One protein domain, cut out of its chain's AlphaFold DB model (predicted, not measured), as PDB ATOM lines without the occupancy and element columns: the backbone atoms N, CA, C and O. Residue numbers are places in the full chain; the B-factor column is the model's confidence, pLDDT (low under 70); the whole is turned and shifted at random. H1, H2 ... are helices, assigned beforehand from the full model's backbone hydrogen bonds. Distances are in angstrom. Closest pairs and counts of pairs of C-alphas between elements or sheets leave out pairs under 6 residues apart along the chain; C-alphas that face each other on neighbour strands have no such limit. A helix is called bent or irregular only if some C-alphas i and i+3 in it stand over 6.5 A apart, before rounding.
ATOM      1  N   PRO A  24       0.177  18.320  29.029       61.34
ATOM      2  CA  PRO A  24       0.230  17.066  28.276       61.34
ATOM      3  C   PRO A  24      -0.919  16.125  28.660       61.34
ATOM      4  O   PRO A  24      -1.605  15.613  27.782       61.34
ATOM      5  N   VAL A  25      -1.214  15.983  29.956       63.91
ATOM      6  CA  VAL A  25      -2.300  15.116  30.448       63.91
ATOM      7  C   VAL A  25      -3.661  15.590  29.936       63.91
ATOM      8  O   VAL A  25      -4.443  14.807  29.404       63.91
ATOM      9  N   THR A  26      -3.935  16.893  30.007       70.75
ATOM     10  CA  THR A  26      -5.192  17.455  29.486       70.75
ATOM     11  C   THR A  26      -5.294  17.387  27.962       70.75
ATOM     12  O   THR A  26      -6.401  17.248  27.440       70.75
ATOM     13  N   ALA A  27      -4.177  17.456  27.233       69.31
ATOM     14  CA  ALA A  27      -4.161  17.247  25.788       69.31
ATOM     15  C   ALA A  27      -4.489  15.792  25.421       69.31
ATOM     16  O   ALA A  27      -5.299  15.572  24.522       69.31
ATOM     17  N   ILE A  28      -3.941  14.820  26.160       69.81
ATOM     18  CA  ILE A  28      -4.249  13.393  25.990       69.81
ATOM     19  C   ILE A  28      -5.726  13.133  26.288       69.81
ATOM     20  O   ILE A  28      -6.420  12.569  25.448       69.81
ATOM     21  N   ILE A  29      -6.245  13.625  27.419       71.25
ATOM     22  CA  ILE A  29      -7.665  13.468  27.777       71.25
ATOM     23  C   ILE A  29      -8.570  14.062  26.690       71.25
ATOM     24  O   ILE A  29      -9.547  13.435  26.287       71.25
ATOM     25  N   LYS A  30      -8.238  15.244  26.155       72.25
ATOM     26  CA  LYS A  30      -8.995  15.851  25.047       72.25
ATOM     27  C   LYS A  30      -8.906  15.041  23.755       72.25
ATOM     28  O   LYS A  30      -9.894  14.981  23.026       72.25
ATOM     29  N   ALA A  31      -7.755  14.446  23.450       70.69
ATOM     30  CA  ALA A  31      -7.588  13.590  22.280       70.69
ATOM     31  C   ALA A  31      -8.421  12.307  22.408       70.69
ATOM     32  O   ALA A  31      -9.157  11.973  21.482       70.69
ATOM     33  N   VAL A  32      -8.384  11.659  23.577       70.06
ATOM     34  CA  VAL A  32      -9.202  10.478  23.891       70.06
ATOM     35  C   VAL A  32     -10.688  10.818  23.834       70.06
ATOM     36  O   VAL A  32     -11.446  10.108  23.183       70.06
ATOM     37  N   ALA A  33     -11.111  11.938  24.425       72.06
ATOM     38  CA  ALA A  33     -12.504  12.375  24.372       72.06
ATOM     39  C   ALA A  33     -12.977  12.602  22.928       72.06
ATOM     40  O   ALA A  33     -14.056  12.152  22.558       72.06
ATOM     41  N   ARG A  34     -12.154  13.233  22.078       70.50
ATOM     42  CA  ARG A  34     -12.468  13.411  20.650       70.50
ATOM     43  C   ARG A  34     -12.542  12.084  19.899       70.50
ATOM     44  O   ARG A  34     -13.447  11.916  19.089       70.50
ATOM     45  N   ALA A  35     -11.631  11.155  20.183       70.38
ATOM     46  CA  ALA A  35     -11.647   9.816  19.601       70.38
ATOM     47  C   ALA A  35     -12.919   9.051  20.000       70.38
ATOM     48  O   ALA A  35     -13.569   8.443  19.152       70.38
ATOM     49  N   PHE A  36     -13.324   9.165  21.267       73.44
ATOM     50  CA  PHE A  36     -14.567   8.600  21.783       73.44
ATOM     51  C   PHE A  36     -15.797   9.206  21.092       73.44
ATOM     52  O   PHE A  36     -16.684   8.471  20.655       73.44
ATOM     53  N   THR A  37     -15.850  10.535  20.941       74.88
ATOM     54  CA  THR A  37     -16.942  11.214  20.226       74.88
ATOM     55  C   THR A  37     -17.002  10.784  18.760       74.88
ATOM     56  O   THR A  37     -18.084  10.479  18.266       74.88
ATOM     57  N   PHE A  38     -15.858  10.699  18.078       75.88
ATOM     58  CA  PHE A  38     -15.783  10.233  16.694       75.88
ATOM     59  C   PHE A  38     -16.294   8.794  16.549       75.88
ATOM     60  O   PHE A  38     -17.184   8.543  15.740       75.88
ATOM     61  N   ALA A  39     -15.790   7.869  17.372       72.12
ATOM     62  CA  ALA A  39     -16.215   6.472  17.352       72.12
ATOM     63  C   ALA A  39     -17.715   6.328  17.659       72.12
ATOM     64  O   ALA A  39     -18.404   5.540  17.016       72.12
ATOM     65  N   SER A  40     -18.242   7.138  18.582       74.81
ATOM     66  CA  SER A  40     -19.668   7.149  18.928       74.81
ATOM     67  C   SER A  40     -20.543   7.641  17.773       74.81
ATOM     68  O   SER A  40     -21.549   7.009  17.457       74.81
ATOM     69  N   ILE A  41     -20.152   8.735  17.107       78.69
ATOM     70  CA  ILE A  41     -20.880   9.270  15.946       78.69
ATOM     71  C   ILE A  41     -20.834   8.272  14.791       78.69
ATOM     72  O   ILE A  41     -21.871   7.962  14.212       78.69
ATOM     73  N   PHE A  42     -19.652   7.740  14.477       79.00
ATOM     74  CA  PHE A  42     -19.491   6.781  13.388       79.00
ATOM     75  C   PHE A  42     -20.308   5.511  13.636       79.00
ATOM     76  O   PHE A  42     -21.041   5.072  12.754       79.00
ATOM     77  N   SER A  43     -20.247   4.969  14.855       73.62
ATOM     78  CA  SER A  43     -21.061   3.822  15.258       73.62
ATOM     79  C   SER A  43     -22.556   4.132  15.130       73.62
ATOM     80  O   SER A  43     -23.292   3.355  14.529       73.62
ATOM     81  N   SER A  44     -23.010   5.303  15.590       78.31
ATOM     82  CA  SER A  44     -24.412   5.720  15.469       78.31
ATOM     83  C   SER A  44     -24.875   5.816  14.009       78.31
ATOM     84  O   SER A  44     -25.906   5.242  13.661       78.31
ATOM     85  N   VAL A  45     -24.098   6.464  13.136       82.88
ATOM     86  CA  VAL A  45     -24.407   6.566  11.699       82.88
ATOM     87  C   VAL A  45     -24.422   5.185  11.047       82.88
ATOM     88  O   VAL A  45     -25.325   4.882  10.271       82.88
ATOM     89  N   TRP A  46     -23.466   4.325  11.396       78.88
ATOM     90  CA  TRP A  46     -23.399   2.954  10.904       78.88
ATOM     91  C   TRP A  46     -24.618   2.126  11.330       78.88
ATOM     92  O   TRP A  46     -25.207   1.430  10.505       78.88
ATOM     93  N   PHE A  47     -25.057   2.246  12.586       75.88
ATOM     94  CA  PHE A  47     -26.278   1.602  13.072       75.88
ATOM     95  C   PHE A  47     -27.524   2.096  12.334       75.88
ATOM     96  O   PHE A  47     -28.350   1.278  11.930       75.88
ATOM     97  N   VAL A  48     -27.647   3.407  12.109       79.19
ATOM     98  CA  VAL A  48     -28.758   3.982  11.331       79.19
ATOM     99  C   VAL A  48     -28.729   3.473   9.889       79.19
ATOM    100  O   VAL A  48     -29.761   3.076   9.354       79.19
ATOM    101  N   PHE A  49     -27.552   3.411   9.269       80.69
ATOM    102  CA  PHE A  49     -27.394   2.873   7.922       80.69
ATOM    103  C   PHE A  49     -27.793   1.394   7.841       80.69
ATOM    104  O   PHE A  49     -28.582   1.015   6.976       80.69
ATOM    105  N   LEU A  50     -27.316   0.557   8.769       76.06
ATOM    106  CA  LEU A  50     -27.706  -0.852   8.835       76.06
ATOM    107  C   LEU A  50     -29.216  -1.014   9.055       76.06
ATOM    108  O   LEU A  50     -29.821  -1.913   8.468       76.06
ATOM    109  N   PHE A  51     -29.824  -0.137   9.856       74.50
ATOM    110  CA  PHE A  51     -31.262  -0.139  10.100       74.50
ATOM    111  C   PHE A  51     -32.054   0.167   8.825       74.50
ATOM    112  O   PHE A  51     -33.030  -0.522   8.534       74.50
ATOM    113  N   LEU A  52     -31.606   1.152   8.041       77.44
ATOM    114  CA  LEU A  52     -32.257   1.556   6.793       77.44
ATOM    115  C   LEU A  52     -32.060   0.540   5.658       77.44
ATOM    116  O   LEU A  52     -32.985   0.304   4.885       77.44
ATOM    117  N   VAL A  53     -30.872  -0.059   5.541       80.19
ATOM    118  CA  VAL A  53     -30.514  -0.911   4.395       80.19
ATOM    119  C   VAL A  53     -30.910  -2.374   4.605       80.19
ATOM    120  O   VAL A  53     -31.394  -3.017   3.673       80.19
ATOM    121  N   LYS A  54     -30.702  -2.929   5.807       76.69
ATOM    122  CA  LYS A  54     -30.998  -4.339   6.122       76.69
ATOM    123  C   LYS A  54     -31.449  -4.503   7.582       76.69
ATOM    124  O   LYS A  54     -30.685  -5.005   8.412       76.69
ATOM    125  N   PRO A  55     -32.720  -4.196   7.900       72.25
ATOM    126  CA  PRO A  55     -33.244  -4.325   9.262       72.25
ATOM    127  C   PRO A  55     -33.194  -5.771   9.786       72.25
ATOM    128  O   PRO A  55     -32.992  -5.991  10.979       72.25
ATOM    129  N   SER A  56     -33.294  -6.772   8.903       72.00
ATOM    130  CA  SER A  56     -33.169  -8.193   9.257       72.00
ATOM    131  C   SER A  56     -31.771  -8.574   9.757       72.00
ATOM    132  O   SER A  56     -31.655  -9.374  10.684       72.00
ATOM    133  N   ALA A  57     -30.713  -7.972   9.204       64.94
ATOM    134  CA  ALA A  57     -29.343  -8.187   9.664       64.94
ATOM    135  C   ALA A  57     -29.150  -7.617  11.073       64.94
ATOM    136  O   ALA A  57     -28.544  -8.267  11.918       64.94
ATOM    137  N   LEU A  58     -29.740  -6.452  11.345       64.50
ATOM    138  CA  LEU A  58     -29.704  -5.805  12.655       64.50
ATOM    139  C   LEU A  58     -30.471  -6.625  13.700       64.50
ATOM    140  O   LEU A  58     -29.960  -6.866  14.788       64.50
ATOM    141  N   HIS A  59     -31.644  -7.150  13.343       65.75
ATOM    142  CA  HIS A  59     -32.427  -8.028  14.216       65.75
ATOM    143  C   HIS A  59     -31.720  -9.359  14.511       65.75
ATOM    144  O   HIS A  59     -31.784  -9.863  15.635       65.75
ATOM    145  N   SER A  60     -31.035  -9.918  13.507       65.88
ATOM    146  CA  SER A  60     -30.217 -11.121  13.664       65.88
ATOM    147  C   SER A  60     -29.004 -10.849  14.549       65.88
ATOM    148  O   SER A  60     -28.741 -11.634  15.454       65.88
ATOM    149  N   LEU A  61     -28.315  -9.720  14.347       65.81
ATOM    150  CA  LEU A  61     -27.193  -9.292  15.183       65.81
ATOM    151  C   LEU A  61     -27.623  -9.088  16.633       65.81
ATOM    152  O   LEU A  61     -26.983  -9.633  17.522       65.81
ATOM    153  N   VAL A  62     -28.730  -8.377  16.868       69.25
ATOM    154  CA  VAL A  62     -29.256  -8.123  18.215       69.25
ATOM    155  C   VAL A  62     -29.613  -9.431  18.914       69.25
ATOM    156  O   VAL A  62     -29.221  -9.627  20.062       69.25
ATOM    157  N   ARG A  63     -30.290 -10.362  18.226       68.81
ATOM    158  CA  ARG A  63     -30.570 -11.697  18.779       68.81
ATOM    159  C   ARG A  63     -29.293 -12.459  19.104       68.81
ATOM    160  O   ARG A  63     -29.208 -13.038  20.181       68.81
ATOM    161  N   TYR A  64     -28.308 -12.436  18.210       63.72
ATOM    162  CA  TYR A  64     -27.037 -13.124  18.420       63.72
ATOM    163  C   TYR A  64     -26.285 -12.547  19.629       63.72
ATOM    164  O   TYR A  64     -25.830 -13.286  20.496       63.72
ATOM    165  N   THR A  65     -26.253 -11.218  19.750       63.25
ATOM    166  CA  THR A  65     -25.600 -10.515  20.864       63.25
ATOM    167  C   THR A  65     -26.365 -10.612  22.182       63.25
ATOM    168  O   THR A  65     -25.759 -10.474  23.235       63.25
ATOM    169  N   ALA A  66     -27.681 -10.840  22.141       59.44
ATOM    170  CA  ALA A  66     -28.501 -11.043  23.335       59.44
ATOM    171  C   ALA A  66     -28.411 -12.480  23.876       59.44
ATOM    172  O   ALA A  66     -28.683 -12.706  25.052       59.44
ATOM    173  N   LEU A  67     -28.048 -13.447  23.025       60.78
ATOM    174  CA  LEU A  67     -27.937 -14.865  23.384       60.78
ATOM    175  C   LEU A  67     -26.522 -15.270  23.823       60.78
ATOM    176  O   LEU A  67     -26.382 -16.251  24.548       60.78
ATOM    177  N   GLN A  68     -25.485 -14.531  23.418       62.44
ATOM    178  CA  GLN A  68     -24.099 -14.780  23.819       62.44
ATOM    179  C   GLN A  68     -23.567 -13.631  24.681       62.44
ATOM    180  O   GLN A  68     -23.624 -12.473  24.271       62.44
ATOM    181  N   SER A  69     -22.977 -13.956  25.840       56.03
ATOM    182  CA  SER A  69     -22.249 -13.010  26.712       56.03
ATOM    183  C   SER A  69     -21.189 -12.193  25.968       56.03
ATOM    184  O   SER A  69     -20.831 -11.094  26.390       56.03
ATOM    185  N   ASP A  70     -20.728 -12.712  24.834       59.81
ATOM    186  CA  ASP A  70     -19.616 -12.177  24.058       59.81
ATOM    187  C   ASP A  70     -20.062 -11.123  23.034       59.81
ATOM    188  O   ASP A  70     -19.234 -10.420  22.455       59.81
ATOM    189  N   GLY A  71     -21.374 -10.937  22.840       60.94
ATOM    190  CA  GLY A  71     -21.906  -9.939  21.912       60.94
ATOM    191  C   GLY A  71     -21.471  -8.513  22.257       60.94
ATOM    192  O   GLY A  71     -21.083  -7.746  21.377       60.94
ATOM    193  N   ILE A  72     -21.461  -8.175  23.548       67.19
ATOM    194  CA  ILE A  72     -20.985  -6.876  24.043       67.19
ATOM    195  C   ILE A  72     -19.473  -6.732  23.817       67.19
ATOM    196  O   ILE A  72     -19.009  -5.652  23.448       67.19
ATOM    197  N   ALA A  73     -18.707  -7.817  23.974       67.38
ATOM    198  CA  ALA A  73     -17.260  -7.810  23.776       67.38
ATOM    199  C   ALA A  73     -16.879  -7.522  22.315       67.38
ATOM    200  O   ALA A  73     -15.968  -6.734  22.065       67.38
ATOM    201  N   VAL A  74     -17.618  -8.077  21.347       70.75
ATOM    202  CA  VAL A  74     -17.410  -7.791  19.917       70.75
ATOM    203  C   VAL A  74     -17.646  -6.310  19.609       70.75
ATOM    204  O   VAL A  74     -16.834  -5.679  18.931       70.75
ATOM    205  N   TRP A  75     -18.708  -5.713  20.152       70.38
ATOM    206  CA  TRP A  75     -18.972  -4.281  19.970       70.38
ATOM    207  C   TRP A  75     -17.922  -3.396  20.636       70.38
ATOM    208  O   TRP A  75     -17.490  -2.403  20.047       70.38
ATOM    209  N   MET A  76     -17.469  -3.776  21.831       70.88
ATOM    210  CA  MET A  76     -16.363  -3.104  22.504       70.88
ATOM    211  C   MET A  76     -15.069  -3.184  21.692       70.88
ATOM    212  O   MET A  76     -14.381  -2.174  21.565       70.88
ATOM    213  N   MET A  77     -14.763  -4.331  21.084       70.75
ATOM    214  CA  MET A  77     -13.605  -4.489  20.200       70.75
ATOM    215  C   MET A  77     -13.690  -3.565  18.983       70.75
ATOM    216  O   MET A  77     -12.743  -2.831  18.715       70.75
ATOM    217  N   ILE A  78     -14.833  -3.532  18.287       75.88
ATOM    218  CA  ILE A  78     -15.035  -2.638  17.132       75.88
ATOM    219  C   ILE A  78     -14.861  -1.171  17.549       75.88
ATOM    220  O   ILE A  78     -14.181  -0.400  16.869       75.88
ATOM    221  N   PHE A  79     -15.432  -0.788  18.693       75.38
ATOM    222  CA  PHE A  79     -15.309   0.563  19.228       75.38
ATOM    223  C   PHE A  79     -13.853   0.931  19.557       75.38
ATOM    224  O   PHE A  79     -13.383   2.007  19.181       75.38
ATOM    225  N   LEU A  80     -13.122   0.031  20.218       73.50
ATOM    226  CA  LEU A  80     -11.714   0.228  20.565       73.50
ATOM    227  C   LEU A  80     -10.821   0.307  19.324       73.50
ATOM    228  O   LEU A  80      -9.935   1.157  19.282       73.50
ATOM    229  N   ILE A  81     -11.084  -0.509  18.299       75.62
ATOM    230  CA  ILE A  81     -10.363  -0.456  17.021       75.62
ATOM    231  C   ILE A  81     -10.578   0.903  16.347       75.62
ATOM    232  O   ILE A  81      -9.607   1.552  15.964       75.62
ATOM    233  N   LEU A  82     -11.822   1.385  16.256       77.56
ATOM    234  CA  LEU A  82     -12.117   2.705  15.682       77.56
ATOM    235  C   LEU A  82     -11.422   3.834  16.453       77.56
ATOM    236  O   LEU A  82     -10.857   4.751  15.850       77.56
ATOM    237  N   MET A  83     -11.425   3.752  17.784       74.00
ATOM    238  CA  MET A  83     -10.731   4.710  18.639       74.00
ATOM    239  C   MET A  83      -9.213   4.679  18.405       74.00
ATOM    240  O   MET A  83      -8.595   5.735  18.269       74.00
ATOM    241  N   ALA A  84      -8.618   3.486  18.308       73.31
ATOM    242  CA  ALA A  84      -7.195   3.303  18.038       73.31
ATOM    243  C   ALA A  84      -6.801   3.859  16.664       73.31
ATOM    244  O   ALA A  84      -5.826   4.599  16.566       73.31
ATOM    245  N   VAL A  85      -7.592   3.593  15.619       79.06
ATOM    246  CA  VAL A  85      -7.357   4.129  14.268       79.06
ATOM    247  C   VAL A  85      -7.376   5.658  14.271       79.06
ATOM    248  O   VAL A  85      -6.462   6.289  13.733       79.06
ATOM    249  N   TYR A  86      -8.369   6.271  14.921       78.25
ATOM    250  CA  TYR A  86      -8.453   7.729  15.023       78.25
ATOM    251  C   TYR A  86      -7.248   8.326  15.771       78.25
ATOM    252  O   TYR A  86      -6.683   9.343  15.349       78.25
ATOM    253  N   LEU A  87      -6.836   7.697  16.876       76.62
ATOM    254  CA  LEU A  87      -5.672   8.132  17.647       76.62
ATOM    255  C   LEU A  87      -4.373   7.977  16.850       76.62
ATOM    256  O   LEU A  87      -3.573   8.910  16.853       76.62
ATOM    257  N   SER A  88      -4.192   6.881  16.111       75.69
ATOM    258  CA  SER A  88      -3.036   6.681  15.232       75.69
ATOM    259  C   SER A  88      -2.977   7.730  14.122       75.69
ATOM    260  O   SER A  88      -1.930   8.337  13.919       75.69
ATOM    261  N   ALA A  89      -4.098   8.036  13.462       76.88
ATOM    262  CA  ALA A  89      -4.147   9.089  12.444       76.88
ATOM    263  C   ALA A  89      -3.825  10.478  13.032       76.88
ATOM    264  O   ALA A  89      -3.051  11.260  12.468       76.88
ATOM    265  N   THR A  90      -4.372  10.784  14.210       74.50
ATOM    266  CA  THR A  90      -4.087  12.044  14.913       74.50
ATOM    267  C   THR A  90      -2.625  12.113  15.373       74.50
ATOM    268  O   THR A  90      -2.001  13.171  15.300       74.50
ATOM    269  N   GLY A  91      -2.057  10.989  15.813       75.19
ATOM    270  CA  GLY A  91      -0.653  10.861  16.193       75.19
ATOM    271  C   GLY A  91       0.279  11.066  15.002       75.19
ATOM    272  O   GLY A  91       1.166  11.910  15.067       75.19
ATOM    273  N   LEU A  92       0.022  10.386  13.883       77.69
ATOM    274  CA  LEU A  92       0.799  10.520  12.647       77.69
ATOM    275  C   LEU A  92       0.785  11.957  12.115       77.69
ATOM    276  O   LEU A  92       1.833  12.496  11.776       77.69
ATOM    277  N   THR A  93      -0.369  12.630  12.124       77.38
ATOM    278  CA  THR A  93      -0.450  14.046  11.711       77.38
ATOM    279  C   THR A  93       0.233  15.006  12.688       77.38
ATOM    280  O   THR A  93       0.640  16.104  12.297       77.38
ATOM    281  N   ALA A  94       0.341  14.653  13.971       75.12
ATOM    282  CA  ALA A  94       1.108  15.426  14.944       75.12
ATOM    283  C   ALA A  94       2.620  15.215  14.767       75.12
ATOM    284  O   ALA A  94       3.365  16.192  14.827       75.12
ATOM    285  N   ILE A  95       3.046  13.974  14.502       78.94
ATOM    286  CA  ILE A  95       4.436  13.615  14.199       78.94
ATOM    287  C   ILE A  95       4.881  14.287  12.903       78.94
ATOM    288  O   ILE A  95       5.917  14.938  12.919       78.94
ATOM    289  N   GLY A  96       4.074  14.243  11.836       79.00
ATOM    290  CA  GLY A  96       4.368  14.938  10.575       79.00
ATOM    291  C   GLY A  96       4.636  16.427  10.797       79.00
ATOM    292  O   GLY A  96       5.723  16.909  10.519       79.00
ATOM    293  N   ARG A  97       3.732  17.127  11.496       80.31
ATOM    294  CA  ARG A  97       3.921  18.551  11.850       80.31
ATOM    295  C   ARG A  97       5.107  18.832  12.778       80.31
ATOM    296  O   ARG A  97       5.486  19.995  12.948       80.31
ATOM    297  N   MET A  98       5.595  17.831  13.505       75.31
ATOM    298  CA  MET A  98       6.791  17.947  14.339       75.31
ATOM    299  C   MET A  98       8.053  17.710  13.507       75.31
ATOM    300  O   MET A  98       9.018  18.442  13.696       75.31
ATOM    301  N   MET A  99       8.011  16.757  12.576       75.50
ATOM    302  CA  MET A  99       9.046  16.517  11.575       75.50
ATOM    303  C   MET A  99       9.225  17.717  10.654       75.50
ATOM    304  O   MET A  99      10.352  18.166  10.533       75.50
ATOM    305  N   ASP A 100       8.150  18.305  10.124       79.81
ATOM    306  CA  ASP A 100       8.231  19.491   9.257       79.81
ATOM    307  C   ASP A 100       8.978  20.639   9.960       79.81
ATOM    308  O   ASP A 100       9.867  21.276   9.405       79.81
ATOM    309  N   ARG A 101       8.675  20.854  11.250       80.56
ATOM    310  CA  ARG A 101       9.353  21.856  12.089       80.56
ATOM    311  C   ARG A 101      10.787  21.480  12.459       80.56
ATOM    312  O   ARG A 101      11.568  22.357  12.825       80.56
ATOM    313  N   PHE A 102      11.112  20.192  12.471       77.06
ATOM    314  CA  PHE A 102      12.462  19.715  12.736       77.06
ATOM    315  C   PHE A 102      13.334  19.839  11.487       77.06
ATOM    316  O   PHE A 102      14.465  20.298  11.600       77.06
ATOM    317  N   ASP A 103      12.786  19.498  10.323       76.81
ATOM    318  CA  ASP A 103      13.414  19.625   9.009       76.81
ATOM    319  C   ASP A 103      13.749  21.089   8.700       76.81
ATOM    320  O   ASP A 103      14.895  21.427   8.413       76.81
ATOM    321  N   GLU A 104      12.807  22.003   8.962       78.25
ATOM    322  CA  GLU A 104      13.035  23.450   8.846       78.25
ATOM    323  C   GLU A 104      14.173  23.957   9.759       78.25
ATOM    324  O   GLU A 104      14.846  24.941   9.449       78.25
ATOM    325  N   ARG A 105      14.416  23.287  10.893       79.25
ATOM    326  CA  ARG A 105      15.418  23.703  11.888       79.25
ATOM    327  C   ARG A 105      16.773  23.011  11.723       79.25
ATOM    328  O   ARG A 105      17.781  23.577  12.144       79.25
ATOM    329  N   TYR A 106      16.797  21.807  11.156       77.44
ATOM    330  CA  TYR A 106      17.984  20.965  10.994       77.44
ATOM    331  C   TYR A 106      17.908  20.146   9.689       77.44
ATOM    332  O   TYR A 106      17.839  18.913   9.752       77.44
ATOM    333  N   PRO A 107      17.982  20.799   8.515       70.25
ATOM    334  CA  PRO A 107      17.790  20.135   7.222       70.25
ATOM    335  C   PRO A 107      18.837  19.038   6.969       70.25
ATOM    336  O   PRO A 107      18.521  17.964   6.474       70.25
ATOM    337  N   GLU A 108      20.077  19.235   7.427       74.62
ATOM    338  CA  GLU A 108      21.160  18.246   7.272       74.62
ATOM    339  C   GLU A 108      20.949  16.947   8.075       74.62
ATOM    340  O   GLU A 108      21.632  15.951   7.843       74.62
ATOM    341  N   LYS A 109      20.035  16.940   9.057       74.44
ATOM    342  CA  LYS A 109      19.776  15.777   9.924       74.44
ATOM    343  C   LYS A 109      18.424  15.120   9.662       74.44
ATOM    344  O   LYS A 109      18.180  14.040  10.205       74.44
ATOM    345  N   ALA A 110      17.566  15.746   8.862       68.62
ATOM    346  CA  ALA A 110      16.227  15.252   8.574       68.62
ATOM    347  C   ALA A 110      16.261  13.925   7.804       68.62
ATOM    348  O   ALA A 110      15.619  12.965   8.232       68.62
ATOM    349  N   ASP A 111      17.103  13.827   6.771       72.44
ATOM    350  CA  ASP A 111      17.268  12.606   5.970       72.44
ATOM    351  C   ASP A 111      17.738  11.417   6.814       72.44
ATOM    352  O   ASP A 111      17.191  10.315   6.726       72.44
ATOM    353  N   THR A 112      18.701  11.638   7.711       75.62
ATOM    354  CA  THR A 112      19.219  10.590   8.601       75.62
ATOM    355  C   THR A 112      18.150  10.106   9.581       75.62
ATOM    356  O   THR A 112      18.031   8.908   9.826       75.62
ATOM    357  N   ILE A 113      17.340  11.017  10.132       75.12
ATOM    358  CA  ILE A 113      16.255  10.662  11.057       75.12
ATOM    359  C   ILE A 113      15.140   9.918  10.323       75.12
ATOM    360  O   ILE A 113      14.632   8.929  10.849       75.12
ATOM    361  N   MET A 114      14.799  10.335   9.104       74.56
ATOM    362  CA  MET A 114      13.830   9.642   8.255       74.56
ATOM    363  C   MET A 114      14.296   8.234   7.892       74.56
ATOM    364  O   MET A 114      13.520   7.285   7.996       74.56
ATOM    365  N   MET A 115      15.576   8.073   7.551       76.12
ATOM    366  CA  MET A 115      16.169   6.767   7.269       76.12
ATOM    367  C   MET A 115      16.145   5.856   8.506       76.12
ATOM    368  O   MET A 115      15.756   4.693   8.409       76.12
ATOM    369  N   VAL A 116      16.496   6.385   9.683       80.69
ATOM    370  CA  VAL A 116      16.446   5.636  10.950       80.69
ATOM    371  C   VAL A 116      15.008   5.267  11.321       80.69
ATOM    372  O   VAL A 116      14.761   4.132  11.719       80.69
ATOM    373  N   ALA A 117      14.047   6.179  11.152       77.88
ATOM    374  CA  ALA A 117      12.633   5.917  11.409       77.88
ATOM    375  C   ALA A 117      12.060   4.860  10.449       77.88
ATOM    376  O   ALA A 117      11.319   3.974  10.882       77.88
ATOM    377  N   ALA A 118      12.437   4.902   9.167       78.19
ATOM    378  CA  ALA A 118      12.060   3.895   8.181       78.19
ATOM    379  C   ALA A 118      12.650   2.516   8.525       78.19
ATOM    380  O   ALA A 118      11.917   1.529   8.522       78.19
ATOM    381  N   LEU A 119      13.931   2.454   8.909       77.75
ATOM    382  CA  LEU A 119      14.585   1.221   9.363       77.75
ATOM    383  C   LEU A 119      13.931   0.650  10.625       77.75
ATOM    384  O   LEU A 119      13.674  -0.547  10.688       77.75
ATOM    385  N   LEU A 120      13.601   1.495  11.605       77.38
ATOM    386  CA  LEU A 120      12.862   1.093  12.807       77.38
ATOM    387  C   LEU A 120      11.468   0.560  12.466       77.38
ATOM    388  O   LEU A 120      11.044  -0.449  13.023       77.38
ATOM    389  N   THR A 121      10.771   1.202  11.527       77.81
ATOM    390  CA  THR A 121       9.443   0.760  11.077       77.81
ATOM    391  C   THR A 121       9.527  -0.582  10.348       77.81
ATOM    392  O   THR A 121       8.715  -1.468  10.608       77.81
ATOM    393  N   MET A 122      10.536  -0.768   9.491       74.25
ATOM    394  CA  MET A 122      10.812  -2.048   8.831       74.25
ATOM    395  C   MET A 122      11.195  -3.141   9.832       74.25
ATOM    396  O   MET A 122      10.706  -4.259   9.706       74.25
ATOM    397  N   LEU A 123      12.005  -2.832  10.847       76.19
ATOM    398  CA  LEU A 123      12.379  -3.776  11.903       76.19
ATOM    399  C   LEU A 123      11.160  -4.200  12.734       76.19
ATOM    400  O   LEU A 123      11.005  -5.379  13.048       76.19
ATOM    401  N   LEU A 124      10.277  -3.254  13.065       72.19
ATOM    402  CA  LEU A 124       9.034  -3.528  13.786       72.19
ATOM    403  C   LEU A 124       8.070  -4.375  12.946       72.19
ATOM    404  O   LEU A 124       7.556  -5.372  13.436       72.19
ATOM    405  N   MET A 125       7.869  -4.043  11.669       66.44
ATOM    406  CA  MET A 125       7.055  -4.864  10.762       66.44
ATOM    407  C   MET A 125       7.655  -6.259  10.548       66.44
ATOM    408  O   MET A 125       6.933  -7.249  10.596       66.44
ATOM    409  N   GLY A 126       8.976  -6.355  10.385       60.81
ATOM    410  CA  GLY A 126       9.687  -7.624  10.244       60.81
ATOM    411  C   GLY A 126       9.626  -8.492  11.502       60.81
ATOM    412  O   GLY A 126       9.536  -9.709  11.391       60.81
ATOM    413  N   SER A 127       9.590  -7.898  12.698       58.78
ATOM    414  CA  SER A 127       9.416  -8.668  13.936       58.78
ATOM    415  C   SER A 127       8.018  -9.276  14.048       58.78
ATOM    416  O   SER A 127       7.920 -10.422  14.465       58.78
ATOM    417  N   PHE A 128       6.954  -8.612  13.580       53.28
ATOM    418  CA  PHE A 128       5.631  -9.253  13.488       53.28
ATOM    419  C   PHE A 128       5.602 -10.434  12.507       53.28
ATOM    420  O   PHE A 128       4.911 -11.410  12.775       53.28
ATOM    421  N   VAL A 129       6.370 -10.372  11.413       53.28
ATOM    422  CA  VAL A 129       6.473 -11.473  10.437       53.28
ATOM    423  C   VAL A 129       7.284 -12.649  11.001       53.28
ATOM    424  O   VAL A 129       6.896 -13.797  10.829       53.28
ATOM    425  N   VAL A 130       8.368 -12.385  11.739       49.91
ATOM    426  CA  VAL A 130       9.222 -13.442  12.321       49.91
ATOM    427  C   VAL A 130       8.598 -14.084  13.569       49.91
ATOM    428  O   VAL A 130       8.855 -15.254  13.846       49.91
ATOM    429  N   TYR A 131       7.734 -13.376  14.305       45.41
ATOM    430  CA  TYR A 131       6.976 -13.980  15.410       45.41
ATOM    431  C   TYR A 131       5.988 -15.068  14.947       45.41
ATOM    432  O   TYR A 131       5.622 -15.905  15.767       45.41
TER     433      TYR A 131
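This is residues 24 to 131 of the 197 residues of an uncharacterized protein of Acidithiobacillus sp. SH (UniProt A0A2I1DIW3). Two long helices, H1 and H3, cross as an X, and the short helix H2 bridges them at one end like the base of a triangle. At the other end of H3 the chain folds back into H4, a long arm that forms an open hairpin with H3 and sticks out with residues 115 to 131. The 108 printed residues hold four named helices in the order H1, H2, H3, H4 and no named strand; the class is all helix. The whole is extended, with a radius of gyration of the C-alphas of 20.3 A and spans of 60 by 37 by 28 A.

Begin with H1, residues 24 to 53, which touches H2, residues 55 to 67, only at the corner and only just, with 3 pairs of C-alphas within 8 A; the closest are those of Phe 51 and Leu 58, 6.4 A apart. H3, residues 71 to 103, is the hub. H2 and H3 likewise only just touch, only at the corner, with 3 such pairs, the closest C-alphas being those of Thr 65 and Gly 71, 3.9 A apart; they are about perpendicular at 74 degrees. Look next at residues 31 to 43 of H1 and 79 to 87 of H3, where these helices touch: the closest C-alphas, of Ala 35 and Met 83, are 5.3 A apart, at a steep tilt of 50 degrees, opposite ways. H4, residues 107 to 131, forms a helical hairpin with H3 at a shallow tilt of 25 degrees, with the C-alphas of Asp 103 and Ala 110 closest at 5.2 A. H4 is apart from H1 and H2. O i to N i+4 pairs are within hydrogen-bond range throughout H1 and H2, in 28 of 29 in H3 and 19 of 21 in H4.

Find C-alpha 24 at (0.230, 17.066, 28.276); from there H1 runs 42.9 A to C-alpha 53. H2 spans 18.4 A, H3 47.8 A and H4 36.7 A, ending at C-alpha 131 at (6.976, -13.980, 15.410). H4 is irregular, but only just: C-alphas 108 and 111 are 7.0 A apart.

The C-alphas farthest apart, of Leu 67 and Glu 108, are 61.4 A apart. The printed part has no cut, and its three links are tight. Mean pLDDT of the printed part is 72.0; look for values under 70 at residues 24 to 25, 27 to 28, 57 to 73, 110 and 125 to 131.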